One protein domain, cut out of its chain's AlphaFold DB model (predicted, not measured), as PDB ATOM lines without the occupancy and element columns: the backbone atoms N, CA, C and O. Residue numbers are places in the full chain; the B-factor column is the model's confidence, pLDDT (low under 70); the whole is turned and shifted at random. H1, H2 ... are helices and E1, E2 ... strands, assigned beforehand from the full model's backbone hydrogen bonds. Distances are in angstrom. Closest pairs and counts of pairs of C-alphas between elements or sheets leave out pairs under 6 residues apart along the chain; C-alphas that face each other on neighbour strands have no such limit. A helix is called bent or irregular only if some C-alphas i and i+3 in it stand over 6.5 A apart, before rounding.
ATOM      1  N   ILE A 230      42.736 -28.041  40.086       61.97
ATOM      2  CA  ILE A 230      41.787 -27.356  39.188       61.97
ATOM      3  C   ILE A 230      42.373 -26.016  38.726       61.97
ATOM      4  O   ILE A 230      42.409 -25.732  37.531       61.97
ATOM      5  N   VAL A 231      42.905 -25.217  39.659       69.00
ATOM      6  CA  VAL A 231      43.563 -23.937  39.358       69.00
ATOM      7  C   VAL A 231      44.751 -24.129  38.416       69.00
ATOM      8  O   VAL A 231      44.925 -23.327  37.505       69.00
ATOM      9  N   ARG A 232      45.565 -25.177  38.600       68.06
ATOM     10  CA  ARG A 232      46.727 -25.444  37.734       68.06
ATOM     11  C   ARG A 232      46.333 -25.912  36.335       68.06
ATOM     12  O   ARG A 232      46.910 -25.419  35.375       68.06
ATOM     13  N   GLN A 233      45.338 -26.791  36.210       63.22
ATOM     14  CA  GLN A 233      44.821 -27.201  34.898       63.22
ATOM     15  C   GLN A 233      44.234 -26.001  34.145       63.22
ATOM     16  O   GLN A 233      44.544 -25.793  32.977       63.22
ATOM     17  N   ALA A 234      43.472 -25.149  34.839       64.75
ATOM     18  CA  ALA A 234      42.996 -23.896  34.270       64.75
ATOM     19  C   ALA A 234      44.163 -22.963  33.890       64.75
ATOM     20  O   ALA A 234      44.124 -22.327  32.843       64.75
ATOM     21  N   GLU A 235      45.230 -22.894  34.692       73.25
ATOM     22  CA  GLU A 235      46.407 -22.069  34.394       73.25
ATOM     23  C   GLU A 235      47.118 -22.516  33.112       73.25
ATOM     24  O   GLU A 235      47.486 -21.669  32.293       73.25
ATOM     25  N   GLU A 236      47.297 -23.823  32.931       71.12
ATOM     26  CA  GLU A 236      47.883 -24.421  31.727       71.12
ATOM     27  C   GLU A 236      46.981 -24.206  30.506       71.12
ATOM     28  O   GLU A 236      47.462 -23.714  29.485       71.12
ATOM     29  N   ALA A 237      45.670 -24.428  30.636       63.59
ATOM     30  CA  ALA A 237      44.703 -24.182  29.565       63.59
ATOM     31  C   ALA A 237      44.678 -22.702  29.129       63.59
ATOM     32  O   ALA A 237      44.699 -22.400  27.934       63.59
ATOM     33  N   VAL A 238      44.722 -21.753  30.074       65.12
ATOM     34  CA  VAL A 238      44.815 -20.308  29.772       65.12
ATOM     35  C   VAL A 238      46.136 -19.963  29.089       65.12
ATOM     36  O   VAL A 238      46.173 -19.169  28.145       65.12
ATOM     37  N   ARG A 239      47.243 -20.558  29.546       73.12
ATOM     38  CA  ARG A 239      48.570 -20.365  28.946       73.12
ATOM     39  C   ARG A 239      48.600 -20.858  27.495       73.12
ATOM     40  O   ARG A 239      49.145 -20.155  26.639       73.12
ATOM     41  N   ASN A 240      47.966 -22.000  27.232       71.25
ATOM     42  CA  ASN A 240      47.888 -22.659  25.926       71.25
ATOM     43  C   ASN A 240      46.777 -22.115  25.014       71.25
ATOM     44  O   ASN A 240      46.715 -22.506  23.854       71.25
ATOM     45  N   GLN A 241      45.960 -21.166  25.491       78.00
ATOM     46  CA  GLN A 241      44.797 -20.604  24.779       78.00
ATOM     47  C   GLN A 241      43.634 -21.587  24.568       78.00
ATOM     48  O   GLN A 241      42.752 -21.332  23.755       78.00
ATOM     49  N   GLU A 242      43.606 -22.681  25.320       59.00
ATOM     50  CA  GLU A 242      42.468 -23.602  25.380       59.00
ATOM     51  C   GLU A 242      41.318 -22.999  26.204       59.00
ATOM     52  O   GLU A 242      40.155 -23.337  25.994       59.00
ATOM     53  N   LEU A 243      41.638 -22.062  27.111       56.88
ATOM     54  CA  LEU A 243      40.680 -21.322  27.931       56.88
ATOM     55  C   LEU A 243      40.926 -19.803  27.857       56.88
ATOM     56  O   LEU A 243      42.066 -19.336  27.793       56.88
ATOM     57  N   GLY A 244      39.842 -19.021  27.890       65.81
ATOM     58  CA  GLY A 244      39.881 -17.562  28.044       65.81
ATOM     59  C   GLY A 244      40.266 -17.115  29.462       65.81
ATOM     60  O   GLY A 244      40.653 -17.920  30.302       65.81
ATOM     61  N   SER A 245      40.159 -15.817  29.769       72.25
ATOM     62  CA  SER A 245      40.392 -15.356  31.152       72.25
ATOM     63  C   SER A 245      39.331 -15.936  32.086       72.25
ATOM     64  O   SER A 245      38.146 -15.875  31.769       72.25
ATOM     65  N   VAL A 246      39.752 -16.461  33.233       67.44
ATOM     66  CA  VAL A 246      38.866 -17.162  34.169       67.44
ATOM     67  C   VAL A 246      39.059 -16.651  35.593       67.44
ATOM     68  O   VAL A 246      40.155 -16.234  35.973       67.44
ATOM     69  N   GLY A 247      37.985 -16.652  36.378       68.06
ATOM     70  CA  GLY A 247      37.982 -16.384  37.814       68.06
ATOM     71  C   GLY A 247      37.300 -17.531  38.552       68.06
ATOM     72  O   GLY A 247      36.340 -18.099  38.040       68.06
ATOM     73  N   LEU A 248      37.814 -17.900  39.726       70.50
ATOM     74  CA  LEU A 248      37.198 -18.907  40.583       70.50
ATOM     75  C   LEU A 248      37.368 -18.591  42.073       70.50
ATOM     76  O   LEU A 248      38.415 -18.111  42.520       70.50
ATOM     77  N   ILE A 249      36.369 -18.957  42.876       72.19
ATOM     78  CA  ILE A 249      36.501 -18.999  44.336       72.19
ATOM     79  C   ILE A 249      37.278 -20.267  44.715       72.19
ATOM     80  O   ILE A 249      36.724 -21.362  44.848       72.19
ATOM     81  N   ALA A 250      38.587 -20.117  44.904       71.56
ATOM     82  CA  ALA A 250      39.507 -21.201  45.229       71.56
ATOM     83  C   ALA A 250      39.391 -21.684  46.685       71.56
ATOM     84  O   ALA A 250      39.637 -22.853  46.955       71.56
ATOM     85  N   ALA A 251      38.929 -20.865  47.632       76.19
ATOM     86  CA  ALA A 251      38.584 -21.325  48.982       76.19
ATOM     87  C   ALA A 251      37.500 -20.434  49.623       76.19
ATOM     88  O   ALA A 251      37.615 -19.212  49.527       76.19
ATOM     89  N   PRO A 252      36.463 -20.997  50.282       78.69
ATOM     90  CA  PRO A 252      35.472 -20.207  51.034       78.69
ATOM     91  C   PRO A 252      36.113 -19.554  52.274       78.69
ATOM     92  O   PRO A 252      37.220 -19.929  52.624       78.69
ATOM     93  N   PRO A 253      35.496 -18.592  52.971       80.31
ATOM     94  CA  PRO A 253      36.018 -18.113  54.259       80.31
ATOM     95  C   PRO A 253      35.963 -19.204  55.353       80.31
ATOM     96  O   PRO A 253      35.156 -20.130  55.264       80.31
ATOM     97  N   LEU A 254      36.807 -19.098  56.388       78.56
ATOM     98  CA  LEU A 254      36.776 -19.947  57.598       78.56
ATOM     99  C   LEU A 254      36.455 -19.122  58.858       78.56
ATOM    100  O   LEU A 254      36.363 -17.899  58.801       78.56
ATOM    101  N   GLN A 255      36.319 -19.792  60.006       76.25
ATOM    102  CA  GLN A 255      36.198 -19.163  61.324       76.25
ATOM    103  C   GLN A 255      37.341 -19.610  62.249       76.25
ATOM    104  O   GLN A 255      37.720 -20.778  62.240       76.25
ATOM    105  N   GLY A 256      37.839 -18.696  63.090       62.62
ATOM    106  CA  GLY A 256      38.498 -19.065  64.350       62.62
ATOM    107  C   GLY A 256      40.014 -19.298  64.348       62.62
ATOM    108  O   GLY A 256      40.529 -19.722  65.379       62.62
ATOM    109  N   THR A 257      40.755 -19.015  63.270       63.34
ATOM    110  CA  THR A 257      42.229 -19.168  63.287       63.34
ATOM    111  C   THR A 257      42.961 -17.841  63.497       63.34
ATOM    112  O   THR A 257      42.556 -16.820  62.944       63.34
ATOM    113  N   ALA A 258      44.059 -17.855  64.261       64.38
ATOM    114  CA  ALA A 258      44.855 -16.661  64.556       64.38
ATOM    115  C   ALA A 258      45.536 -16.074  63.297       64.38
ATOM    116  O   ALA A 258      45.904 -16.840  62.396       64.38
ATOM    117  N   PRO A 259      45.743 -14.746  63.221       72.06
ATOM    118  CA  PRO A 259      46.459 -14.127  62.111       72.06
ATOM    119  C   PRO A 259      47.931 -14.571  62.017       72.06
ATOM    120  O   PRO A 259      48.611 -14.739  63.028       72.06
ATOM    121  N   SER A 260      48.438 -14.728  60.798       73.38
ATOM    122  CA  SER A 260      49.859 -14.825  60.476       73.38
ATOM    123  C   SER A 260      50.578 -13.493  60.740       73.38
ATOM    124  O   SER A 260      50.012 -12.424  60.492       73.38
ATOM    125  N   PRO A 261      51.837 -13.531  61.212       77.25
ATOM    126  CA  PRO A 261      52.623 -12.328  61.437       77.25
ATOM    127  C   PRO A 261      52.966 -11.632  60.115       77.25
ATOM    128  O   PRO A 261      53.262 -12.277  59.110       77.25
ATOM    129  N   LEU A 262      52.964 -10.301  60.152       87.88
ATOM    130  CA  LEU A 262      53.363  -9.432  59.049       87.88
ATOM    131  C   LEU A 262      54.615  -8.645  59.500       87.88
ATOM    132  O   LEU A 262      54.470  -7.589  60.121       87.88
ATOM    133  N   PRO A 263      55.832  -9.192  59.303       86.50
ATOM    134  CA  PRO A 263      57.062  -8.676  59.915       86.50
ATOM    135  C   PRO A 263      57.407  -7.238  59.512       86.50
ATOM    136  O   PRO A 263      57.857  -6.470  60.354       86.50
ATOM    137  N   GLU A 264      57.132  -6.846  58.266       89.12
ATOM    138  CA  GLU A 264      57.510  -5.524  57.741       89.12
ATOM    139  C   GLU A 264      56.371  -4.489  57.803       89.12
ATOM    140  O   GLU A 264      56.395  -3.489  57.086       89.12
ATOM    141  N   LEU A 265      55.351  -4.682  58.654       89.12
ATOM    142  CA  LEU A 265      54.260  -3.700  58.780       89.12
ATOM    143  C   LEU A 265      54.737  -2.314  59.211       89.12
ATOM    144  O   LEU A 265      54.126  -1.334  58.799       89.12
ATOM    145  N   GLY A 266      55.795  -2.229  60.025       88.94
ATOM    146  CA  GLY A 266      56.386  -0.946  60.415       88.94
ATOM    147  C   GLY A 266      56.872  -0.170  59.194       88.94
ATOM    148  O   GLY A 266      56.431   0.949  58.970       88.94
ATOM    149  N   ALA A 267      57.659  -0.815  58.328       87.81
ATOM    150  CA  ALA A 267      58.154  -0.209  57.094       87.81
ATOM    151  C   ALA A 267      57.023   0.178  56.124       87.81
ATOM    152  O   ALA A 267      57.093   1.218  55.468       87.81
ATOM    153  N   VAL A 268      55.958  -0.635  56.041       90.25
ATOM    154  CA  VAL A 268      54.755  -0.266  55.277       90.25
ATOM    155  C   VAL A 268      54.119   0.987  55.877       90.25
ATOM    156  O   VAL A 268      53.838   1.928  55.139       90.25
ATOM    157  N   LYS A 269      53.919   1.025  57.199       92.50
ATOM    158  CA  LYS A 269      53.275   2.150  57.879       92.50
ATOM    159  C   LYS A 269      54.077   3.437  57.716       92.50
ATOM    160  O   LYS A 269      53.501   4.428  57.287       92.50
ATOM    161  N   ASP A 270      55.382   3.400  57.968       89.50
ATOM    162  CA  ASP A 270      56.276   4.556  57.839       89.50
ATOM    163  C   ASP A 270      56.228   5.142  56.424       89.50
ATOM    164  O   ASP A 270      56.177   6.359  56.232       89.50
ATOM    165  N   GLY A 271      56.188   4.263  55.418       88.19
ATOM    166  CA  GLY A 271      55.993   4.662  54.035       88.19
ATOM    167  C   GLY A 271      54.654   5.374  53.827       88.19
ATOM    168  O   GLY A 271      54.637   6.454  53.248       88.19
ATOM    169  N   PHE A 272      53.542   4.817  54.318       91.19
ATOM    170  CA  PHE A 272      52.211   5.433  54.213       91.19
ATOM    171  C   PHE A 272      52.126   6.769  54.967       91.19
ATOM    172  O   PHE A 272      51.652   7.752  54.397       91.19
ATOM    173  N   ASP A 273      52.655   6.838  56.192       91.50
ATOM    174  CA  ASP A 273      52.742   8.057  57.001       91.50
ATOM    175  C   ASP A 273      53.492   9.164  56.253       91.50
ATOM    176  O   ASP A 273      53.048  10.313  56.213       91.50
ATOM    177  N   ALA A 274      54.588   8.822  55.574       89.06
ATOM    178  CA  ALA A 274      55.356   9.785  54.796       89.06
ATOM    179  C   ALA A 274      54.591  10.353  53.584       89.06
ATOM    180  O   ALA A 274      54.934  11.431  53.090       89.06
ATOM    181  N   MET A 275      53.552   9.658  53.105       88.19
ATOM    182  CA  MET A 275      52.700  10.115  51.999       88.19
ATOM    183  C   MET A 275      51.390  10.753  52.472       88.19
ATOM    184  O   MET A 275      50.703  11.372  51.656       88.19
ATOM    185  N   LYS A 276      51.075  10.662  53.770       91.50
ATOM    186  CA  LYS A 276      49.800  11.077  54.366       91.50
ATOM    187  C   LYS A 276      49.420  12.509  54.036       91.50
ATOM    188  O   LYS A 276      48.385  12.744  53.422       91.50
ATOM    189  N   GLU A 277      50.287  13.464  54.353       90.75
ATOM    190  CA  GLU A 277      50.008  14.886  54.114       90.75
ATOM    191  C   GLU A 277      49.821  15.211  52.629       90.75
ATOM    192  O   GLU A 277      48.994  16.044  52.260       90.75
ATOM    193  N   SER A 278      50.565  14.530  51.754       89.06
ATOM    194  CA  SER A 278      50.404  14.689  50.307       89.06
ATOM    195  C   SER A 278      49.059  14.141  49.835       89.06
ATOM    196  O   SER A 278      48.386  14.791  49.040       89.06
ATOM    197  N   ALA A 279      48.642  12.977  50.339       89.75
ATOM    198  CA  ALA A 279      47.353  12.381  50.005       89.75
ATOM    199  C   ALA A 279      46.175  13.230  50.508       89.75
ATOM    200  O   ALA A 279      45.254  13.499  49.739       89.75
ATOM    201  N   ARG A 280      46.240  13.726  51.753       92.69
ATOM    202  CA  ARG A 280      45.213  14.601  52.350       92.69
ATOM    203  C   ARG A 280      45.006  15.877  51.531       92.69
ATOM    204  O   ARG A 280      43.878  16.193  51.172       92.69
ATOM    205  N   LYS A 281      46.093  16.535  51.111       90.25
ATOM    206  CA  LYS A 281      46.024  17.717  50.232       90.25
ATOM    207  C   LYS A 281      45.400  17.421  48.869       90.25
ATOM    208  O   LYS A 281      44.710  18.272  48.315       90.25
ATOM    209  N   GLU A 282      45.668  16.254  48.287       88.56
ATOM    210  CA  GLU A 282      45.045  15.856  47.018       88.56
ATOM    211  C   GLU A 282      43.545  15.569  47.176       88.56
ATOM    212  O   GLU A 282      42.771  15.876  46.274       88.56
ATOM    213  N   ILE A 283      43.131  15.034  48.325       90.56
ATOM    214  CA  ILE A 283      41.725  14.781  48.673       90.56
ATOM    215  C   ILE A 283      40.956  16.099  48.867       90.56
ATOM    216  O   ILE A 283      39.913  16.303  48.246       90.56
ATOM    217  N   GLU A 284      41.506  17.044  49.628       92.44
ATOM    218  CA  GLU A 284      40.904  18.374  49.829       92.44
ATOM    219  C   GLU A 284      40.731  19.128  48.501       92.44
ATOM    220  O   GLU A 284      39.728  19.798  48.256       92.44
ATOM    221  N   LYS A 285      41.692  18.965  47.587       90.19
ATOM    222  CA  LYS A 285      41.687  19.555  46.242       90.19
ATOM    223  C   LYS A 285      40.534  19.098  45.349       90.19
ATOM    224  O   LYS A 285      40.286  19.768  44.344       90.19
ATOM    225  N   VAL A 286      39.897  17.969  45.656       90.06
ATOM    226  CA  VAL A 286      38.695  17.481  44.960       90.06
ATOM    227  C   VAL A 286      37.421  17.695  45.784       90.06
ATOM    228  O   VAL A 286      36.368  17.183  45.422       90.06
ATOM    229  N   GLY A 287      37.500  18.490  46.860       90.06
ATOM    230  CA  GLY A 287      36.355  18.889  47.680       90.06
ATOM    231  C   GLY A 287      35.913  17.848  48.709       90.06
ATOM    232  O   GLY A 287      34.789  17.934  49.195       90.06
ATOM    233  N   LEU A 288      36.763  16.868  49.027       92.19
ATOM    234  CA  LEU A 288      36.479  15.830  50.018       92.19
ATOM    235  C   LEU A 288      37.165  16.139  51.357       92.19
ATOM    236  O   LEU A 288      38.260  16.699  51.384       92.19
ATOM    237  N   ASP A 289      36.527  15.743  52.458       91.75
ATOM    238  CA  ASP A 289      37.089  15.835  53.809       91.75
ATOM    239  C   ASP A 289      37.973  14.602  54.087       91.75
ATOM    240  O   ASP A 289      37.448  13.485  54.140       91.75
ATOM    241  N   PRO A 290      39.299  14.759  54.270       89.94
ATOM    242  CA  PRO A 290      40.206  13.638  54.508       89.94
ATOM    243  C   PRO A 290      39.958  12.895  55.826       89.94
ATOM    244  O   PRO A 290      40.420  11.765  55.955       89.94
ATOM    245  N   ASP A 291      39.250  13.492  56.788       89.44
ATOM    246  CA  ASP A 291      38.899  12.844  58.058       89.44
ATOM    247  C   ASP A 291      37.536  12.134  58.001       89.44
ATOM    248  O   ASP A 291      37.174  11.393  58.919       89.44
ATOM    249  N   ARG A 292      36.768  12.344  56.923       88.50
ATOM    250  CA  ARG A 292      35.432  11.769  56.702       88.50
ATOM    251  C   ARG A 292      35.246  11.376  55.242       88.50
ATOM    252  O   ARG A 292      34.363  11.878  54.546       88.50
ATOM    253  N   LEU A 293      36.105  10.474  54.782       86.31
ATOM    254  CA  LEU A 293      36.077  10.012  53.402       86.31
ATOM    255  C   LEU A 293      34.888   9.069  53.152       86.31
ATOM    256  O   LEU A 293      34.597   8.219  53.999       86.31
ATOM    257  N   PRO A 294      34.219   9.191  51.992       84.25
ATOM    258  CA  PRO A 294      33.253   8.201  51.540       84.25
ATOM    259  C   PRO A 294      33.963   6.912  51.088       84.25
ATOM    260  O   PRO A 294      35.176   6.758  51.246       84.25
ATOM    261  N   ASP A 295      33.220   5.971  50.503       80.88
ATOM    262  CA  ASP A 295      33.827   4.762  49.948       80.88
ATOM    263  C   ASP A 295      34.817   5.066  48.801       80.88
ATOM    264  O   ASP A 295      34.797   6.124  48.160       80.88
ATOM    265  N   TYR A 296      35.694   4.102  48.508       81.12
ATOM    266  CA  TYR A 296      36.740   4.272  47.497       81.12
ATOM    267  C   TYR A 296      36.196   4.540  46.079       81.12
ATOM    268  O   TYR A 296      36.893   5.141  45.256       81.12
ATOM    269  N   LYS A 297      34.977   4.083  45.744       82.69
ATOM    270  CA  LYS A 297      34.362   4.317  44.427       82.69
ATOM    271  C   LYS A 297      33.968   5.784  44.301       82.69
ATOM    272  O   LYS A 297      34.178   6.374  43.242       82.69
ATOM    273  N   GLU A 298      33.431   6.378  45.361       86.62
ATOM    274  CA  GLU A 298      33.091   7.801  45.402       86.62
ATOM    275  C   GLU A 298      34.335   8.687  45.394       86.62
ATOM    276  O   GLU A 298      34.390   9.638  44.611       86.62
ATOM    277  N   VAL A 299      35.367   8.325  46.167       86.81
ATOM    278  CA  VAL A 299      36.668   9.013  46.126       86.81
ATOM    279  C   VAL A 299      37.231   8.992  44.701       86.81
ATOM    280  O   VAL A 299      37.553  10.044  44.147       86.81
ATOM    281  N   ASN A 300      37.284   7.823  44.052       85.00
ATOM    282  CA  ASN A 300      37.773   7.715  42.674       85.00
ATOM    283  C   ASN A 300      36.954   8.545  41.685       85.00
ATOM    284  O   ASN A 300      37.535   9.248  40.856       85.00
ATOM    285  N   ARG A 301      35.622   8.518  41.802       87.38
ATOM    286  CA  ARG A 301      34.723   9.306  40.952       87.38
ATOM    287  C   ARG A 301      35.005  10.804  41.071       87.38
ATOM    288  O   ARG A 301      35.048  11.486  40.051       87.38
ATOM    289  N   ALA A 302      35.252  11.310  42.282       88.38
ATOM    290  CA  ALA A 302      35.611  12.712  42.499       88.38
ATOM    291  C   ALA A 302      36.940  13.077  41.810       88.38
ATOM    292  O   ALA A 302      37.031  14.097  41.124       88.38
ATOM    293  N   PHE A 303      37.960  12.217  41.912       87.38
ATOM    294  CA  PHE A 303      39.242  12.420  41.227       87.38
ATOM    295  C   PHE A 303      39.137  12.350  39.698       87.38
ATOM    296  O   PHE A 303      39.831  13.103  39.006       87.38
ATOM    297  N   GLU A 304      38.291  11.466  39.169       86.19
ATOM    298  CA  GLU A 304      38.007  11.360  37.735       86.19
ATOM    299  C   GLU A 304      37.289  12.608  37.215       86.19
ATOM    300  O   GLU A 304      37.744  13.208  36.242       86.19
ATOM    301  N   GLN A 305      36.233  13.059  37.902       88.94
ATOM    302  CA  GLN A 305      35.488  14.274  37.549       88.94
ATOM    303  C   GLN A 305      36.355  15.535  37.622       88.94
ATOM    304  O   GLN A 305      36.231  16.424  36.783       88.94
ATOM    305  N   ALA A 306      37.279  15.598  38.583       86.00
ATOM    306  CA  ALA A 306      38.229  16.696  38.702       86.00
ATOM    307  C   ALA A 306      39.382  16.632  37.679       86.00
ATOM    308  O   ALA A 306      40.172  17.572  37.600       86.00
ATOM    309  N   GLY A 307      39.536  15.530  36.930       81.88
ATOM    310  CA  GLY A 307      40.660  15.318  36.012       81.88
ATOM    311  C   GLY A 307      42.021  15.193  36.716       81.88
ATOM    312  O   GLY A 307      43.056  15.504  36.126       81.88
ATOM    313  N   ARG A 308      42.040  14.768  37.988       73.19
ATOM    314  CA  ARG A 308      43.212  14.826  38.893       73.19
ATOM    315  C   ARG A 308      43.710  13.471  39.381       73.19
ATOM    316  O   ARG A 308      44.431  13.396  40.367       73.19
ATOM    317  N   GLN A 309      43.392  12.386  38.682       69.25
ATOM    318  CA  GLN A 309      43.700  11.023  39.142       69.25
ATOM    319  C   GLN A 309      45.198  10.765  39.426       69.25
ATOM    320  O   GLN A 309      45.511   9.837  40.166       69.25
ATOM    321  N   GLY A 310      46.110  11.620  38.932       68.00
ATOM    322  CA  GLY A 310      47.510  11.671  39.361       68.00
ATOM    323  C   GLY A 310      48.265  10.400  38.985       68.00
ATOM    324  O   GLY A 310      48.287   9.421  39.722       68.00
ATOM    325  N   LYS A 311      48.898  10.390  37.808       66.44
ATOM    326  CA  LYS A 311      49.481   9.158  37.258       66.44
ATOM    327  C   LYS A 311      50.723   8.665  38.001       66.44
ATOM    328  O   LYS A 311      50.993   7.471  37.917       66.44
ATOM    329  N   ASN A 312      51.447   9.533  38.696       73.56
ATOM    330  CA  ASN A 312      52.711   9.194  39.340       73.56
ATOM    331  C   ASN A 312      52.687   9.656  40.798       73.56
ATOM    332  O   ASN A 312      52.103  10.698  41.108       73.56
ATOM    333  N   VAL A 313      53.352   8.899  41.667       78.12
ATOM    334  CA  VAL A 313      53.624   9.330  43.041       78.12
ATOM    335  C   VAL A 313      54.642  10.481  42.984       78.12
ATOM    336  O   VAL A 313      55.606  10.388  42.217       78.12
ATOM    337  N   PRO A 314      54.473  11.568  43.757       76.75
ATOM    338  CA  PRO A 314      55.462  12.642  43.803       76.75
ATOM    339  C   PRO A 314      56.855  12.116  44.181       76.75
ATOM    340  O   PRO A 314      56.994  11.365  45.144       76.75
ATOM    341  N   GLY A 315      57.896  12.530  43.451       73.00
ATOM    342  CA  GLY A 315      59.271  12.044  43.656       73.00
ATOM    343  C   GLY A 315      59.797  12.266  45.081       73.00
ATOM    344  O   GLY A 315      60.390  11.374  45.679       73.00
ATOM    345  N   SER A 316      59.477  13.418  45.673       71.56
ATOM    346  CA  SER A 316      59.824  13.763  47.061       71.56
ATOM    347  C   SER A 316      59.205  12.835  48.114       71.56
ATOM    348  O   SER A 316      59.650  12.814  49.261       71.56
ATOM    349  N   VAL A 317      58.177  12.084  47.726       74.50
ATOM    350  CA  VAL A 317      57.351  11.241  48.587       74.50
ATOM    351  C   VAL A 317      57.629   9.758  48.309       74.50
ATOM    352  O   VAL A 317      57.811   8.985  49.245       74.50
ATOM    353  N   ILE A 318      57.769   9.361  47.037       75.81
ATOM    354  CA  ILE A 318      58.058   7.971  46.642       75.81
ATOM    355  C   ILE A 318      59.416   7.484  47.169       75.81
ATOM    356  O   ILE A 318      59.588   6.297  47.444       75.81
ATOM    357  N   ASP A 319      60.371   8.400  47.362       77.12
ATOM    358  CA  ASP A 319      61.694   8.083  47.899       77.12
ATOM    359  C   ASP A 319      61.694   7.675  49.375       77.12
ATOM    360  O   ASP A 319      62.709   7.188  49.874       77.12
ATOM    361  N   LYS A 320      60.549   7.801  50.052       75.81
ATOM    362  CA  LYS A 320      60.337   7.341  51.428       75.81
ATOM    363  C   LYS A 320      60.032   5.846  51.524       75.81
ATOM    364  O   LYS A 320      60.162   5.282  52.603       75.81
ATOM    365  N   PHE A 321      59.704   5.188  50.411       78.19
ATOM    366  CA  PHE A 321      59.657   3.728  50.339       78.19
ATOM    367  C   PHE A 321      61.002   3.145  49.910       78.19
ATOM    368  O   PHE A 321      61.743   3.805  49.180       78.19
ATOM    369  N   PRO A 322      61.317   1.885  50.250       80.56
ATOM    370  CA  PRO A 322      62.465   1.189  49.678       80.56
ATOM    371  C   PRO A 322      62.465   1.233  48.140       80.56
ATOM    372  O   PRO A 322      61.410   1.212  47.498       80.56
ATOM    373  N   LYS A 323      63.658   1.358  47.540       80.12
ATOM    374  CA  LYS A 323      63.823   1.333  46.072       80.12
ATOM    375  C   LYS A 323      63.555  -0.060  45.511       80.12
ATOM    376  O   LYS A 323      62.832  -0.190  44.529       80.12
ATOM    377  N   GLU A 324      64.099  -1.075  46.171       84.62
ATOM    378  CA  GLU A 324      63.862  -2.476  45.839       84.62
ATOM    379  C   GLU A 324      62.594  -2.995  46.532       84.62
ATOM    380  O   GLU A 324      62.313  -2.588  47.666       84.62
ATOM    381  N   PRO A 325      61.826  -3.899  45.896       87.81
ATOM    382  CA  PRO A 325      60.716  -4.577  46.551       87.81
ATOM    383  C   PRO A 325      61.167  -5.326  47.812       87.81
ATOM    384  O   PRO A 325      62.149  -6.071  47.795       87.81
ATOM    385  N   PHE A 326      60.418  -5.174  48.900       89.38
ATOM    386  CA  PHE A 326      60.680  -5.839  50.177       89.38
ATOM    387  C   PHE A 326      59.563  -6.828  50.523       89.38
ATOM    388  O   PHE A 326      58.460  -6.766  49.983       89.38
ATOM    389  N   GLU A 327      59.863  -7.797  51.383       92.75
ATOM    390  CA  GLU A 327      58.916  -8.848  51.770       92.75
ATOM    391  C   GLU A 327      58.010  -8.384  52.902       92.75
ATOM    392  O   GLU A 327      58.475  -8.195  54.010       92.75
ATOM    393  N   VAL A 328      56.709  -8.254  52.651       91.81
ATOM    394  CA  VAL A 328      55.747  -7.882  53.700       91.81
ATOM    395  C   VAL A 328      55.488  -9.054  54.641       91.81
ATOM    396  O   VAL A 328      55.392  -8.873  55.853       91.81
ATOM    397  N   ALA A 329      55.347 -10.251  54.065       92.38
ATOM    398  CA  ALA A 329      55.110 -11.517  54.750       92.38
ATOM    399  C   ALA A 329      55.286 -12.692  53.778       92.38
ATOM    400  O   ALA A 329      55.418 -12.496  52.569       92.38
ATOM    401  N   LYS A 330      55.188 -13.924  54.281       91.56
ATOM    402  CA  LYS A 330      54.972 -15.107  53.436       91.56
ATOM    403  C   LYS A 330      53.485 -15.330  53.206       91.56
ATOM    404  O   LYS A 330      52.677 -15.126  54.114       91.56
ATOM    405  N   LEU A 331      53.120 -15.770  52.003       91.06
ATOM    406  CA  LEU A 331      51.749 -16.170  51.709       91.06
ATOM    407  C   LEU A 331      51.350 -17.315  52.643       91.06
ATOM    408  O   LEU A 331      52.047 -18.326  52.701       91.06
ATOM    409  N   ASN A 332      50.234 -17.159  53.359       86.56
ATOM    410  CA  ASN A 332      49.806 -18.171  54.318       86.56
ATOM    411  C   ASN A 332      49.553 -19.529  53.622       86.56
ATOM    412  O   ASN A 332      49.100 -19.547  52.469       86.56
ATOM    413  N   PRO A 333      49.792 -20.663  54.313       80.69
ATOM    414  CA  PRO A 333      49.758 -21.993  53.700       80.69
ATOM    415  C   PRO A 333      48.450 -22.299  52.969       80.69
ATOM    416  O   PRO A 333      48.449 -22.903  51.899       80.69
ATOM    417  N   ARG A 334      47.325 -21.832  53.517       81.31
ATOM    418  CA  ARG A 334      45.993 -22.063  52.962       81.31
ATOM    419  C   ARG A 334      45.759 -21.301  51.660       81.31
ATOM    420  O   ARG A 334      45.229 -21.864  50.704       81.31
ATOM    421  N   ALA A 335      46.150 -20.030  51.608       87.56
ATOM    422  CA  ALA A 335      46.089 -19.243  50.383       87.56
ATOM    423  C   ALA A 335      47.056 -19.779  49.320       87.56
ATOM    424  O   ALA A 335      46.689 -19.841  48.147       87.56
ATOM    425  N   ALA A 336      48.253 -20.211  49.728       85.81
ATOM    426  CA  ALA A 336      49.230 -20.844  48.846       85.81
ATOM    427  C   ALA A 336      48.667 -22.131  48.223       85.81
ATOM    428  O   ALA A 336      48.627 -22.260  46.997       85.81
ATOM    429  N   GLU A 337      48.124 -23.029  49.051       78.62
ATOM    430  CA  GLU A 337      47.467 -24.256  48.603       78.62
ATOM    431  C   GLU A 337      46.315 -23.950  47.641       78.62
ATOM    432  O   GLU A 337      46.305 -24.451  46.516       78.62
ATOM    433  N   ALA A 338      45.377 -23.084  48.033       79.81
ATOM    434  CA  ALA A 338      44.218 -22.742  47.213       79.81
ATOM    435  C   ALA A 338      44.615 -22.131  45.857       79.81
ATOM    436  O   ALA A 338      43.991 -22.435  44.843       79.81
ATOM    437  N   ALA A 339      45.673 -21.318  45.817       83.44
ATOM    438  CA  ALA A 339      46.194 -20.721  44.590       83.44
ATOM    439  C   ALA A 339      47.067 -21.668  43.743       83.44
ATOM    440  O   ALA A 339      47.497 -21.295  42.644       83.44
ATOM    441  N   GLY A 340      47.355 -22.879  44.228       78.94
ATOM    442  CA  GLY A 340      48.282 -23.801  43.576       78.94
ATOM    443  C   GLY A 340      49.704 -23.239  43.490       78.94
ATOM    444  O   GLY A 340      50.357 -23.388  42.458       78.94
ATOM    445  N   LEU A 341      50.153 -22.556  44.543       83.00
ATOM    446  CA  LEU A 341      51.489 -21.981  44.692       83.00
ATOM    447  C   LEU A 341      52.178 -22.546  45.948       83.00
ATOM    448  O   LEU A 341      51.498 -22.978  46.878       83.00
ATOM    449  N   PRO A 342      53.520 -22.549  46.014       81.31
ATOM    450  CA  PRO A 342      54.209 -22.718  47.289       81.31
ATOM    451  C   PRO A 342      54.012 -21.481  48.186       81.31
ATOM    452  O   PRO A 342      53.511 -20.447  47.738       81.31
ATOM    453  N   GLU A 343      54.428 -21.572  49.450       85.38
ATOM    454  CA  GLU A 343      54.467 -20.435  50.382       85.38
ATOM    455  C   GLU A 343      55.543 -19.431  49.944       85.38
ATOM    456  O   GLU A 343      56.702 -19.478  50.364       85.38
ATOM    457  N   LEU A 344      55.163 -18.560  49.013       90.81
ATOM    458  CA  LEU A 344      56.038 -17.566  48.411       90.81
ATOM    459  C   LEU A 344      56.125 -16.302  49.275       90.81
ATOM    460  O   LEU A 344      55.143 -15.937  49.932       90.81
ATOM    461  N   PRO A 345      57.264 -15.591  49.235       94.06
ATOM    462  CA  PRO A 345      57.362 -14.266  49.824       94.06
ATOM    463  C   PRO A 345      56.446 -13.295  49.070       94.06
ATOM    464  O   PRO A 345      56.498 -13.202  47.841       94.06
ATOM    465  N   VAL A 346      55.611 -12.569  49.809       94.38
ATOM    466  CA  VAL A 346      54.737 -11.514  49.292       94.38
ATOM    467  C   VAL A 346      55.510 -10.208  49.308       94.38
ATOM    468  O   VAL A 346      55.881  -9.697  50.364       94.38
ATOM    469  N   LYS A 347      55.767  -9.676  48.120       92.94
ATOM    470  CA  LYS A 347      56.635  -8.524  47.907       92.94
ATOM    471  C   LYS A 347      55.807  -7.265  47.700       92.94
ATOM    472  O   LYS A 347      54.848  -7.270  46.929       92.94
ATOM    473  N   LEU A 348      56.191  -6.184  48.365       90.81
ATOM    474  CA  LEU A 348      55.674  -4.846  48.119       90.81
ATOM    475  C   LEU A 348      56.812  -3.981  47.595       90.81
ATOM    476  O   LEU A 348      57.895  -3.926  48.169       90.81
ATOM    477  N   GLY A 349      56.554  -3.293  46.496       86.75
ATOM    478  CA  GLY A 349      57.478  -2.325  45.931       86.75
ATOM    479  C   GLY A 349      56.718  -1.150  45.342       86.75
ATOM    480  O   GLY A 349      55.487  -1.162  45.239       86.75
ATOM    481  N   ARG A 350      57.478  -0.144  44.908       81.19
ATOM    482  CA  ARG A 350      56.951   1.008  44.155       81.19
ATOM    483  C   ARG A 350      56.209   0.536  42.899       81.19
ATOM    484  O   ARG A 350      55.132   1.037  42.592       81.19
ATOM    485  N   GLY A 351      56.736  -0.532  42.298       66.75
ATOM    486  CA  GLY A 351      56.111  -1.265  41.213       66.75
ATOM    487  C   GLY A 351      56.065  -0.465  39.914       66.75
ATOM    488  O   GLY A 351      56.893   0.413  39.701       66.75
ATOM    489  N   ASN A 352      55.144  -0.823  39.024       63.06
ATOM    490  CA  ASN A 352      54.834  -0.035  37.830       63.06
ATOM    491  C   ASN A 352      53.419   0.547  37.993       63.06
ATOM    492  O   ASN A 352      52.707   0.142  38.918       63.06
ATOM    493  N   PRO A 353      52.926   1.389  37.071       56.00
ATOM    494  CA  PRO A 353      51.699   2.134  37.329       56.00
ATOM    495  C   PRO A 353      50.417   1.290  37.435       56.00
ATOM    496  O   PRO A 353      49.325   1.828  37.642       56.00
ATOM    497  N   HIS A 354      50.539  -0.025  37.244       59.41
ATOM    498  CA  HIS A 354      49.476  -1.014  37.325       59.41
ATOM    499  C   HIS A 354      49.613  -1.971  38.518       59.41
ATOM    500  O   HIS A 354      48.631  -2.629  38.853       59.41
ATOM    501  N   TYR A 355      50.780  -2.053  39.164       69.38
ATOM    502  CA  TYR A 355      51.062  -3.024  40.220       69.38
ATOM    503  C   TYR A 355      51.873  -2.364  41.336       69.38
ATOM    504  O   TYR A 355      52.982  -1.925  41.068       69.38
ATOM    505  N   GLY A 356      51.367  -2.339  42.572       78.31
ATOM    506  CA  GLY A 356      52.109  -1.867  43.751       78.31
ATOM    507  C   GLY A 356      51.634  -0.511  44.273       78.31
ATOM    508  O   GLY A 356      50.477  -0.133  44.094       78.31
ATOM    509  N   ILE A 357      52.530   0.232  44.924       85.62
ATOM    510  CA  ILE A 357      52.189   1.510  45.576       85.62
ATOM    511  C   ILE A 357      51.686   2.548  44.568       85.62
ATOM    512  O   ILE A 357      50.768   3.301  44.879       85.62
ATOM    513  N   GLU A 358      52.206   2.560  43.337       82.88
ATOM    514  CA  GLU A 358      51.688   3.445  42.284       82.88
ATOM    515  C   GLU A 358      50.220   3.156  41.933       82.88
ATOM    516  O   GLU A 358      49.449   4.083  41.676       82.88
ATOM    517  N   HIS A 359      49.806   1.885  41.946       84.69
ATOM    518  CA  HIS A 359      48.409   1.515  41.721       84.69
ATOM    519  C   HIS A 359      47.513   2.025  42.854       84.69
ATOM    520  O   HIS A 359      46.450   2.591  42.588       84.69
ATOM    521  N   LEU A 360      47.954   1.863  44.102       87.56
ATOM    522  CA  LEU A 360      47.256   2.398  45.269       87.56
ATOM    523  C   LEU A 360      47.168   3.922  45.205       87.56
ATOM    524  O   LEU A 360      46.107   4.483  45.428       87.56
ATOM    525  N   TRP A 361      48.245   4.615  44.836       87.31
ATOM    526  CA  TRP A 361      48.233   6.075  44.717       87.31
ATOM    527  C   TRP A 361      47.216   6.562  43.686       87.31
ATOM    528  O   TRP A 361      46.547   7.575  43.873       87.31
ATOM    529  N   ARG A 362      47.066   5.830  42.584       82.75
ATOM    530  CA  ARG A 362      46.097   6.177  41.544       82.75
ATOM    531  C   ARG A 362      44.660   5.971  41.998       82.75
ATOM    532  O   ARG A 362      43.855   6.873  41.788       82.75
ATOM    533  N   ASN A 363      44.373   4.824  42.612       82.88
ATOM    534  CA  ASN A 363      43.002   4.331  42.781       82.88
ATOM    535  C   ASN A 363      42.513   4.280  44.236       82.88
ATOM    536  O   ASN A 363      41.343   4.003  44.462       82.88
ATOM    537  N   HIS A 364      43.397   4.467  45.213       87.19
ATOM    538  CA  HIS A 364      43.116   4.255  46.633       87.19
ATOM    539  C   HIS A 364      43.861   5.272  47.516       87.19
ATOM    540  O   HIS A 364      44.606   4.912  48.433       87.19
ATOM    541  N   LYS A 365      43.717   6.568  47.202       86.75
ATOM    542  CA  LYS A 365      44.412   7.661  47.914       86.75
ATOM    543  C   LYS A 365      44.020   7.745  49.388       86.75
ATOM    544  O   LYS A 365      44.843   8.117  50.220       86.75
ATOM    545  N   GLU A 366      42.790   7.355  49.699       87.38
ATOM    546  CA  GLU A 366      42.221   7.279  51.039       87.38
ATOM    547  C   GLU A 366      43.053   6.413  51.992       87.38
ATOM    548  O   GLU A 366      43.197   6.758  53.161       87.38
ATOM    549  N   LEU A 367      43.706   5.361  51.490       90.19
ATOM    550  CA  LEU A 367      44.564   4.511  52.319       90.19
ATOM    551  C   LEU A 367      45.809   5.248  52.814       90.19
ATOM    552  O   LEU A 367      46.310   4.953  53.892       90.19
ATOM    553  N   PHE A 368      46.331   6.198  52.037       90.31
ATOM    554  CA  PHE A 368      47.469   7.009  52.469       90.31
ATOM    555  C   PHE A 368      47.038   8.127  53.412       90.31
ATOM    556  O   PHE A 368      47.825   8.528  54.261       90.31
ATOM    557  N   ALA A 369      45.804   8.620  53.285       91.00
ATOM    558  CA  ALA A 369      45.255   9.610  54.207       91.00
ATOM    559  C   ALA A 369      45.029   9.035  55.616       91.00
ATOM    560  O   ALA A 369      45.194   9.768  56.594       91.00
ATOM    561  N   ASP A 370      44.745   7.730  55.711       92.19
ATOM    562  CA  ASP A 370      44.642   6.975  56.962       92.19
ATOM    563  C   ASP A 370      45.558   5.724  56.969       92.19
ATOM    564  O   ASP A 370      45.120   4.597  56.696       92.19
ATOM    565  N   PRO A 371      46.853   5.903  57.308       93.12
ATOM    566  CA  PRO A 371      47.808   4.801  57.401       93.12
ATOM    567  C   PRO A 371      47.408   3.712  58.406       93.12
ATOM    568  O   PRO A 371      47.708   2.538  58.186       93.12
ATOM    569  N   ASP A 372      46.716   4.058  59.495       93.12
ATOM    570  CA  ASP A 372      46.299   3.079  60.503       93.12
ATOM    571  C   ASP A 372      45.206   2.156  59.951       93.12
ATOM    572  O   ASP A 372      45.283   0.931  60.121       93.12
ATOM    573  N   ALA A 373      44.245   2.707  59.199       91.81
ATOM    574  CA  ALA A 373      43.281   1.903  58.454       91.81
ATOM    575  C   ALA A 373      43.972   1.004  57.419       91.81
ATOM    576  O   ALA A 373      43.661  -0.186  57.350       91.81
ATOM    577  N   ALA A 374      44.952   1.517  56.666       92.88
ATOM    578  CA  ALA A 374      45.687   0.711  55.690       92.88
ATOM    579  C   ALA A 374      46.388  -0.503  56.333       92.88
ATOM    580  O   ALA A 374      46.336  -1.611  55.791       92.88
ATOM    581  N   ILE A 375      46.996  -0.323  57.510       94.75
ATOM    582  CA  ILE A 375      47.653  -1.403  58.261       94.75
ATOM    583  C   ILE A 375      46.638  -2.384  58.853       94.75
ATOM    584  O   ILE A 375      46.867  -3.597  58.821       94.75
ATOM    585  N   ARG A 376      45.508  -1.889  59.371       93.81
ATOM    586  CA  ARG A 376      44.404  -2.735  59.850       93.81
ATOM    587  C   ARG A 376      43.917  -3.673  58.742       93.81
ATOM    588  O   ARG A 376      43.846  -4.880  58.966       93.81
ATOM    589  N   LEU A 377      43.668  -3.145  57.543       94.25
ATOM    590  CA  LEU A 377      43.190  -3.926  56.399       94.25
ATOM    591  C   LEU A 377      44.161  -5.044  56.010       94.25
ATOM    592  O   LEU A 377      43.729  -6.167  55.757       94.25
ATOM    593  N   LEU A 378      45.474  -4.787  56.022       94.44
ATOM    594  CA  LEU A 378      46.477  -5.828  55.763       94.44
ATOM    595  C   LEU A 378      46.462  -6.937  56.819       94.44
ATOM    596  O   LEU A 378      46.551  -8.116  56.469       94.44
ATOM    597  N   LYS A 379      46.310  -6.589  58.102       93.06
ATOM    598  CA  LYS A 379      46.181  -7.580  59.186       93.06
ATOM    599  C   LYS A 379      44.926  -8.436  59.021       93.06
ATOM    600  O   LYS A 379      44.985  -9.649  59.199       93.06
ATOM    601  N   GLU A 380      43.812  -7.814  58.646       92.25
ATOM    602  CA  GLU A 380      42.524  -8.484  58.441       92.25
ATOM    603  C   GLU A 380      42.462  -9.343  57.175       92.25
ATOM    604  O   GLU A 380      41.541 -10.155  57.060       92.25
ATOM    605  N   THR A 381      43.420  -9.183  56.254       93.94
ATOM    606  CA  THR A 381      43.455  -9.859  54.949       93.94
ATOM    607  C   THR A 381      44.681 -10.747  54.798       93.94
ATOM    608  O   THR A 381      44.607 -11.944  55.060       93.94
ATOM    609  N   LEU A 382      45.828 -10.179  54.424       93.88
ATOM    610  CA  LEU A 382      47.089 -10.894  54.236       93.88
ATOM    611  C   LEU A 382      47.528 -11.621  55.511       93.88
ATOM    612  O   LEU A 382      47.988 -12.762  55.446       93.88
ATOM    613  N   GLY A 383      47.329 -10.978  56.663       91.19
ATOM    614  CA  GLY A 383      47.548 -11.586  57.970       91.19
ATOM    615  C   GLY A 383      46.490 -12.629  58.334       91.19
ATOM    616  O   GLY A 383      46.743 -13.466  59.181       91.19
ATOM    617  N   ASN A 384      45.316 -12.662  57.711       90.31
ATOM    618  CA  ASN A 384      44.218 -13.527  58.128       90.31
ATOM    619  C   ASN A 384      44.050 -14.743  57.204       90.31
ATOM    620  O   ASN A 384      43.477 -14.671  56.116       90.31
ATOM    621  N   GLN A 385      44.463 -15.915  57.683       86.56
ATOM    622  CA  GLN A 385      44.302 -17.178  56.952       86.56
ATOM    623  C   GLN A 385      42.838 -17.603  56.734       86.56
ATOM    624  O   GLN A 385      42.565 -18.476  55.906       86.56
ATOM    625  N   ASN A 386      41.884 -16.989  57.438       86.88
ATOM    626  CA  ASN A 386      40.462 -17.302  57.310       86.88
ATOM    627  C   ASN A 386      39.795 -16.620  56.110       86.88
ATOM    628  O   ASN A 386      38.628 -16.898  55.836       86.88
ATOM    629  N   CYS A 387      40.508 -15.756  55.382       89.00
ATOM    630  CA  CYS A 387      39.954 -15.088  54.211       89.00
ATOM    631  C   CYS A 387      39.444 -16.085  53.166       89.00
ATOM    632  O   CYS A 387      40.015 -17.161  52.951       89.00
ATOM    633  N   ARG A 388      38.390 -15.695  52.455       87.25
ATOM    634  CA  ARG A 388      38.046 -16.297  51.171       87.25
ATOM    635  C   ARG A 388      39.224 -16.087  50.217       87.25
ATOM    636  O   ARG A 388      39.773 -14.989  50.154       87.25
ATOM    637  N   VAL A 389      39.590 -17.125  49.472       87.94
ATOM    638  CA  VAL A 389      40.645 -17.058  48.454       87.94
ATOM    639  C   VAL A 389      39.993 -17.130  47.086       87.94
ATOM    640  O   VAL A 389      39.316 -18.108  46.768       87.94
ATOM    641  N   VAL A 390      40.206 -16.105  46.273       85.88
ATOM    642  CA  VAL A 390      39.746 -16.045  44.883       85.88
ATOM    643  C   VAL A 390      40.966 -16.025  43.978       85.88
ATOM    644  O   VAL A 390      41.944 -15.338  44.268       85.88
ATOM    645  N   VAL A 391      40.924 -16.786  42.890       86.25
ATOM    646  CA  VAL A 391      42.010 -16.861  41.913       86.25
ATOM    647  C   VAL A 391      41.472 -16.484  40.546       86.25
ATOM    648  O   VAL A 391      40.469 -17.033  40.100       86.25
ATOM    649  N   SER A 392      42.158 -15.574  39.864       82.62
ATOM    650  CA  SER A 392      41.899 -15.258  38.464       82.62
ATOM    651  C   SER A 392      43.145 -15.459  37.622       82.62
ATOM    652  O   SER A 392      44.260 -15.155  38.046       82.62
ATOM    653  N   LEU A 393      42.940 -15.994  36.426       83.00
ATOM    654  CA  LEU A 393      43.979 -16.398  35.499       83.00
ATOM    655  C   LEU A 393      43.778 -15.642  34.193       83.00
ATOM    656  O   LEU A 393      42.687 -15.632  33.620       83.00
ATOM    657  N   LYS A 394      44.845 -14.996  33.727       82.12
ATOM    658  CA  LYS A 394      44.841 -14.230  32.485       82.12
ATOM    659  C   LYS A 394      46.133 -14.466  31.724       82.12
ATOM    660  O   LYS A 394      47.225 -14.284  32.257       82.12
ATOM    661  N   ARG A 395      46.014 -14.779  30.437       82.81
ATOM    662  CA  ARG A 395      47.168 -14.836  29.546       82.81
ATOM    663  C   ARG A 395      47.783 -13.445  29.375       82.81
ATOM    664  O   ARG A 395      47.081 -12.468  29.110       82.81
ATOM    665  N   ALA A 396      49.100 -13.366  29.495       83.19
ATOM    666  CA  ALA A 396      49.879 -12.166  29.225       83.19
ATOM    667  C   ALA A 396      51.160 -12.518  28.464       83.19
ATOM    668  O   ALA A 396      51.550 -13.679  28.371       83.19
ATOM    669  N   MET A 397      51.813 -11.497  27.920       82.44
ATOM    670  CA  MET A 397      53.121 -11.624  27.286       82.44
ATOM    671  C   MET A 397      54.118 -10.824  28.114       82.44
ATOM    672  O   MET A 397      53.900  -9.634  28.344       82.44
ATOM    673  N   VAL A 398      55.204 -11.459  28.533       79.25
ATOM    674  CA  VAL A 398      56.334 -10.774  29.170       79.25
ATOM    675  C   VAL A 398      57.535 -10.818  28.255       79.25
ATOM    676  O   VAL A 398      57.698 -11.742  27.462       79.25
ATOM    677  N   THR A 399      58.368  -9.794  28.345       80.50
ATOM    678  CA  THR A 399      59.622  -9.760  27.605       80.50
ATOM    679  C   THR A 399      60.715 -10.376  28.470       80.50
ATOM    680  O   THR A 399      60.946  -9.924  29.590       80.50
ATOM    681  N   GLU A 400      61.382 -11.402  27.957       76.50
ATOM    682  CA  GLU A 400      62.527 -12.055  28.586       76.50
ATOM    683  C   GLU A 400      63.740 -12.000  27.664       76.50
ATOM    684  O   GLU A 400      63.611 -12.158  26.450       76.50
ATOM    685  N   GLY A 401      64.923 -11.784  28.238       70.69
ATOM    686  CA  GLY A 401      66.161 -11.721  27.478       70.69
ATOM    687  C   GLY A 401      67.186 -10.756  28.055       70.69
ATOM    688  O   GLY A 401      66.959 -10.115  29.080       70.69
ATOM    689  N   THR A 402      68.331 -10.666  27.386       62.72
ATOM    690  CA  THR A 402      69.330  -9.629  27.671       62.72
ATOM    691  C   THR A 402      69.063  -8.415  26.789       62.72
ATOM    692  O   THR A 402      68.367  -8.515  25.782       62.72
ATOM    693  N   HIS A 403      69.666  -7.271  27.114       63.09
ATOM    694  CA  HIS A 403      69.486  -6.012  26.376       63.09
ATOM    695  C   HIS A 403      69.752  -6.116  24.853       63.09
ATOM    696  O   HIS A 403      69.362  -5.220  24.108       63.09
ATOM    697  N   ARG A 404      70.416  -7.191  24.396       61.47
ATOM    698  CA  ARG A 404      70.737  -7.488  22.990       61.47
ATOM    699  C   ARG A 404      69.828  -8.539  22.330       61.47
ATOM    700  O   ARG A 404      69.771  -8.572  21.110       61.47
ATOM    701  N   GLU A 405      69.099  -9.353  23.094       68.50
ATOM    702  CA  GLU A 405      68.148 -10.350  22.575       68.50
ATOM    703  C   GLU A 405      66.914 -10.430  23.480       68.50
ATOM    704  O   GLU A 405      66.885 -11.209  24.429       68.50
ATOM    705  N   MET A 406      65.891  -9.628  23.180       77.00
ATOM    706  CA  MET A 406      64.615  -9.618  23.902       77.00
ATOM    707  C   MET A 406      63.573 -10.456  23.152       77.00
ATOM    708  O   MET A 406      63.310 -10.219  21.974       77.00
ATOM    709  N   ARG A 407      62.944 -11.418  23.829       84.50
ATOM    710  CA  ARG A 407      61.899 -12.294  23.276       84.50
ATOM    711  C   ARG A 407      60.615 -12.157  24.088       84.50
ATOM    712  O   ARG A 407      60.659 -12.014  25.306       84.50
ATOM    713  N   LYS A 408      59.454 -12.199  23.429       84.06
ATOM    714  CA  LYS A 408      58.155 -12.206  24.120       84.06
ATOM    715  C   LYS A 408      57.759 -13.640  24.451       84.06
ATOM    716  O   LYS A 408      57.551 -14.440  23.545       84.06
ATOM    717  N   VAL A 409      57.619 -13.939  25.734       82.25
ATOM    718  CA  VAL A 409      57.237 -15.254  26.250       82.25
ATOM    719  C   VAL A 409      55.819 -15.165  26.825       82.25
ATOM    720  O   VAL A 409      55.524 -14.230  27.579       82.25
ATOM    721  N   PRO A 410      54.909 -16.085  26.460       80.56
ATOM    722  CA  PRO A 410      53.584 -16.130  27.056       80.56
ATOM    723  C   PRO A 410      53.665 -16.618  28.504       80.56
ATOM    724  O   PRO A 410      54.294 -17.633  28.803       80.56
ATOM    725  N   ILE A 411      52.968 -15.923  29.394       81.75
ATOM    726  CA  ILE A 411      52.771 -16.329  30.785       81.75
ATOM    727  C   ILE A 411      51.283 -16.331  31.127       81.75
ATOM    728  O   ILE A 411      50.466 -15.695  30.457       81.75
ATOM    729  N   CYS A 412      50.937 -17.023  32.207       82.31
ATOM    730  CA  CYS A 412      49.639 -16.885  32.844       82.31
ATOM    731  C   CYS A 412      49.813 -16.015  34.092       82.31
ATOM    732  O   CYS A 412      50.453 -16.435  35.056       82.31
ATOM    733  N   LEU A 413      49.289 -14.788  34.056       86.19
ATOM    734  CA  LEU A 413      49.188 -13.952  35.246       86.19
ATOM    735  C   LEU A 413      48.132 -14.555  36.159       86.19
ATOM    736  O   LEU A 413      46.977 -14.724  35.757       86.19
ATOM    737  N   LYS A 414      48.528 -14.825  37.398       89.44
ATOM    738  CA  LYS A 414      47.645 -15.341  38.433       89.44
ATOM    739  C   LYS A 414      47.400 -14.252  39.462       89.44
ATOM    740  O   LYS A 414      48.305 -13.848  40.184       89.44
ATOM    741  N   ARG A 415      46.168 -13.765  39.528       90.00
ATOM    742  CA  ARG A 415      45.707 -12.834  40.555       90.00
ATOM    743  C   ARG A 415      45.088 -13.626  41.694       90.00
ATOM    744  O   ARG A 415      44.252 -14.486  41.441       90.00
ATOM    745  N   ILE A 416      45.483 -13.329  42.923       92.62
ATOM    746  CA  ILE A 416      44.969 -13.968  44.132       92.62
ATOM    747  C   ILE A 416      44.363 -12.869  44.988       92.62
ATOM    748  O   ILE A 416      45.051 -11.914  45.336       92.62
ATOM    749  N   VAL A 417      43.083 -12.988  45.313       92.06
ATOM    750  CA  VAL A 417      42.390 -12.048  46.191       92.06
ATOM    751  C   VAL A 417      42.094 -12.754  47.503       92.06
ATOM    752  O   VAL A 417      41.493 -13.829  47.511       92.06
ATOM    753  N   LEU A 418      42.536 -12.152  48.604       93.56
ATOM    754  CA  LEU A 418      42.167 -12.558  49.955       93.56
ATOM    755  C   LEU A 418      41.074 -11.608  50.414       93.56
ATOM    756  O   LEU A 418      41.346 -10.429  50.607       93.56
ATOM    757  N   HIS A 419      39.849 -12.105  50.539       90.81
ATOM    758  CA  HIS A 419      38.691 -11.313  50.942       90.81
ATOM    759  C   HIS A 419      38.178 -11.796  52.300       90.81
ATOM    760  O   HIS A 419      37.852 -12.974  52.467       90.81
ATOM    761  N   ASN A 420      38.112 -10.893  53.271       90.44
ATOM    762  CA  ASN A 420      37.512 -11.117  54.572       90.44
ATOM    763  C   ASN A 420      36.061 -10.604  54.555       90.44
ATOM    764  O   ASN A 420      35.844  -9.405  54.704       90.44
ATOM    765  N   PRO A 421      35.057 -11.486  54.420       83.25
ATOM    766  CA  PRO A 421      33.665 -11.060  54.312       83.25
ATOM    767  C   PRO A 421      33.104 -10.475  55.614       83.25
ATOM    768  O   PRO A 421      32.077  -9.814  55.576       83.25
ATOM    769  N   GLN A 422      33.743 -10.717  56.768       85.44
ATOM    770  CA  GLN A 422      33.273 -10.181  58.050       85.44
ATOM    771  C   GLN A 422      33.599  -8.699  58.204       85.44
ATOM    772  O   GLN A 422      32.792  -7.946  58.733       85.44
ATOM    773  N   THR A 423      34.791  -8.294  57.765       88.06
ATOM    774  CA  THR A 423      35.246  -6.900  57.855       88.06
ATOM    775  C   THR A 423      35.159  -6.169  56.523       88.06
ATOM    776  O   THR A 423      35.535  -5.005  56.443       88.06
ATOM    777  N   GLN A 424      34.711  -6.870  55.479       88.44
ATOM    778  CA  GLN A 424      34.722  -6.428  54.087       88.44
ATOM    779  C   GLN A 424      36.120  -6.007  53.610       88.44
ATOM    780  O   GLN A 424      36.252  -5.327  52.607       88.44
ATOM    781  N   ALA A 425      37.201  -6.406  54.279       90.81
ATOM    782  CA  ALA A 425      38.551  -6.080  53.837       90.81
ATOM    783  C   ALA A 425      39.000  -7.044  52.730       90.81
ATOM    784  O   ALA A 425      38.773  -8.251  52.821       90.81
ATOM    785  N   TYR A 426      39.711  -6.557  51.715       92.62
ATOM    786  CA  TYR A 426      40.385  -7.410  50.738       92.62
ATOM    787  C   TYR A 426      41.822  -6.968  50.464       92.62
ATOM    788  O   TYR A 426      42.162  -5.793  50.571       92.62
ATOM    789  N   CYS A 427      42.663  -7.912  50.044       93.44
ATOM    790  CA  CYS A 427      43.933  -7.616  49.392       93.44
ATOM    791  C   CYS A 427      44.088  -8.409  48.096       93.44
ATOM    792  O   CYS A 427      43.567  -9.515  47.948       93.44
ATOM    793  N   VAL A 428      44.842  -7.847  47.157       92.19
ATOM    794  CA  VAL A 428      45.097  -8.390  45.827       92.19
ATOM    795  C   VAL A 428      46.588  -8.628  45.671       92.19
ATOM    796  O   VAL A 428      47.412  -7.722  45.813       92.19
ATOM    797  N   LEU A 429      46.913  -9.862  45.322       93.75
ATOM    798  CA  LEU A 429      48.244 -10.323  44.992       93.75
ATOM    799  C   LEU A 429      48.290 -10.697  43.508       93.75
ATOM    800  O   LEU A 429      47.306 -11.189  42.954       93.75
ATOM    801  N   VAL A 430      49.432 -10.500  42.859       91.88
ATOM    802  CA  VAL A 430      49.662 -10.914  41.470       91.88
ATOM    803  C   VAL A 430      50.949 -11.719  41.393       91.88
ATOM    804  O   VAL A 430      52.013 -11.241  41.773       91.88
ATOM    805  N   TRP A 431      50.834 -12.940  40.881       91.56
ATOM    806  CA  TRP A 431      51.936 -13.817  40.520       91.56
ATOM    807  C   TRP A 431      52.151 -13.770  39.008       91.56
ATOM    808  O   TRP A 431      51.243 -14.077  38.228       91.56
ATOM    809  N   ASP A 432      53.360 -13.394  38.597       85.12
ATOM    810  CA  ASP A 432      53.763 -13.279  37.190       85.12
ATOM    811  C   ASP A 432      54.680 -14.415  36.708       85.12
ATOM    812  O   ASP A 432      55.195 -14.373  35.593       85.12
ATOM    813  N   GLY A 433      54.872 -15.442  37.538       83.38
ATOM    814  CA  GLY A 433      55.821 -16.526  37.287       83.38
ATOM    815  C   GLY A 433      57.197 -16.308  37.920       83.38
ATOM    816  O   GLY A 433      57.978 -17.257  37.958       83.38
ATOM    817  N   LYS A 434      57.491 -15.105  38.435       84.62
ATOM    818  CA  LYS A 434      58.767 -14.770  39.087       84.62
ATOM    819  C   LYS A 434      58.577 -14.310  40.523       84.62
ATOM    820  O   LYS A 434      59.279 -14.789  41.410       84.62
ATOM    821  N   GLU A 435      57.636 -13.403  40.755       89.12
ATOM    822  CA  GLU A 435      57.440 -12.776  42.060       89.12
ATOM    823  C   GLU A 435      55.951 -12.646  42.406       89.12
ATOM    824  O   GLU A 435      55.113 -12.391  41.539       89.12
ATOM    825  N   LEU A 436      55.618 -12.844  43.686       93.38
ATOM    826  CA  LEU A 436      54.266 -12.660  44.205       93.38
ATOM    827  C   LEU A 436      54.151 -11.253  44.788       93.38
ATOM    828  O   LEU A 436      54.658 -10.974  45.870       93.38
ATOM    829  N   LYS A 437      53.484 -10.364  44.060       92.88
ATOM    830  CA  LYS A 437      53.425  -8.934  44.371       92.88
ATOM    831  C   LYS A 437      52.120  -8.589  45.066       92.88
ATOM    832  O   LYS A 437      51.060  -8.927  44.550       92.88
ATOM    833  N   LEU A 438      52.183  -7.880  46.186       93.62
ATOM    834  CA  LEU A 438      51.032  -7.215  46.791       93.62
ATOM    835  C   LEU A 438      50.763  -5.916  46.030       93.62
ATOM    836  O   LEU A 438      51.612  -5.026  46.000       93.62
ATOM    837  N   VAL A 439      49.605  -5.822  45.374       89.81
ATOM    838  CA  VAL A 439      49.329  -4.737  44.415       89.81
ATOM    839  C   VAL A 439      48.204  -3.802  44.832       89.81
ATOM    840  O   VAL A 439      48.173  -2.669  44.363       89.81
ATOM    841  N   SER A 440      47.277  -4.269  45.665       90.25
ATOM    842  CA  SER A 440      46.166  -3.464  46.174       90.25
ATOM    843  C   SER A 440      45.600  -4.084  47.448       90.25
ATOM    844  O   SER A 440      45.704  -5.297  47.634       90.25
ATOM    845  N   TRP A 441      45.010  -3.280  48.323       93.31
ATOM    846  CA  TRP A 441      44.164  -3.732  49.425       93.31
ATOM    847  C   TRP A 441      43.232  -2.599  49.833       93.31
ATOM    848  O   TRP A 441      43.661  -1.455  49.834       93.31
ATOM    849  N   ASN A 442      41.970  -2.890  50.133       91.25
ATOM    850  CA  ASN A 442      40.991  -1.886  50.554       91.25
ATOM    851  C   ASN A 442      39.768  -2.554  51.210       91.25
ATOM    852  O   ASN A 442      39.724  -3.778  51.333       91.25
ATOM    853  N   ASN A 443      38.767  -1.767  51.601       88.12
ATOM    854  CA  ASN A 443      37.417  -2.256  51.852       88.12
ATOM    855  C   ASN A 443      36.710  -2.567  50.523       88.12
ATOM    856  O   ASN A 443      36.782  -1.807  49.556       88.12
ATOM    857  N   ALA A 444      36.026  -3.696  50.490       78.62
ATOM    858  CA  ALA A 444      35.181  -4.177  49.419       78.62
ATOM    859  C   ALA A 444      33.761  -3.614  49.566       78.62
ATOM    860  O   ALA A 444      33.319  -3.302  50.668       78.62
TER     861      ALA A 444
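AT A GLANCE: This is residues 230 to 444 of the 456 residues of the protein "Phage Mu protein F like protein" of Victivallis vadensis (UniProt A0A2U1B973). A strongly twisted sheet of seven strands runs through the model, with its long, bent hairpin E4 and E5 reaching far out at its tip and H1 and H5 packed on one face near E1. Farther along the sheet, H8 packs on E6 and E7, bent H2 packs on H8, and H6 covers E7 from the opposite face to H1. The 215 printed residues, mixed in class, hold eight named helices and seven named strands: H1 E1 H2 H3 H4 E2 H5 E3 H6 H7 H8 E4 E5 E6 E7. The mixed sheet runs E1 E4 E5 E6 E7 E3 E2; the whole is compact, radius of gyration of the C-alphas 17.8 A, spanning 52 by 48 by 32 A.

HOW THE PARTS SIT: Start at H1, residues 230 to 240, height over the sheet 8.0 A; its closest C-alphas to E5, residues 405 to 420, are Arg 239 and Cys 412, 5.3 A. E1, residues 246 to 251, is antiparallel to E4, residues 388 to 402: see N 248 and O 391, 2.8 A. H2, residues 265 to 284, assigned as one helix by its hydrogen bonds, is bent, C-alphas 274 and 277 being 7.4 A apart; its arms H2a, 265 to 274, and H2b, 277 to 284, stand at a steep tilt of 60 degrees. H2a touches H8, residues 371 to 380, closest at C-alphas Phe 272 and Pro 371, 5.5 A. H2b touches H7, residues 366 to 369, closest at C-alphas Arg 280 and Ala 369, 5.3 A. H3, residues 296 to 305, and H4, residues 315 to 318, are not on the sheet. E2, residues 326 to 330, is antiparallel to E3, residues 345 to 348: N 328 and O 346, 2.8 A. H5, residues 333 to 339, is on the same face as H1. H6, residues 357 to 363, is over E7, residues 436 to 443, which is parallel to E3: N 347 and O 436, 2.8 A. E4, E5, E6, residues 425 to 431, and E7 form a meander, each the antiparallel neighbour of the one before: N 396 and O 411, 2.9 A; N 416 and O 429, 2.8 A; N 428 and O 440, 2.7 A. Every O i to N i+4 pair is within hydrogen-bond range in H1, H2a, H2b, H3, H5, H6 and H8; H4 and H7 are too short for one.

IN THESE COORDINATES: Find C-alpha 230 at (41.787, -27.356, 39.188), where H1 begins. E4, 39.7 A, bends at residue 395; E5, 44.3 A, at 410. E7 ends at (37.417, -2.256, 51.852).

THE WHOLE: The farthest C-alphas, Gly 256 and Arg 404, are 53.7 A apart. The printed part has no cut; links E1 to H2 and H2 to H3 are long. Its mean pLDDT is 83.1, with 27 residues under 70, among them 351 to 355.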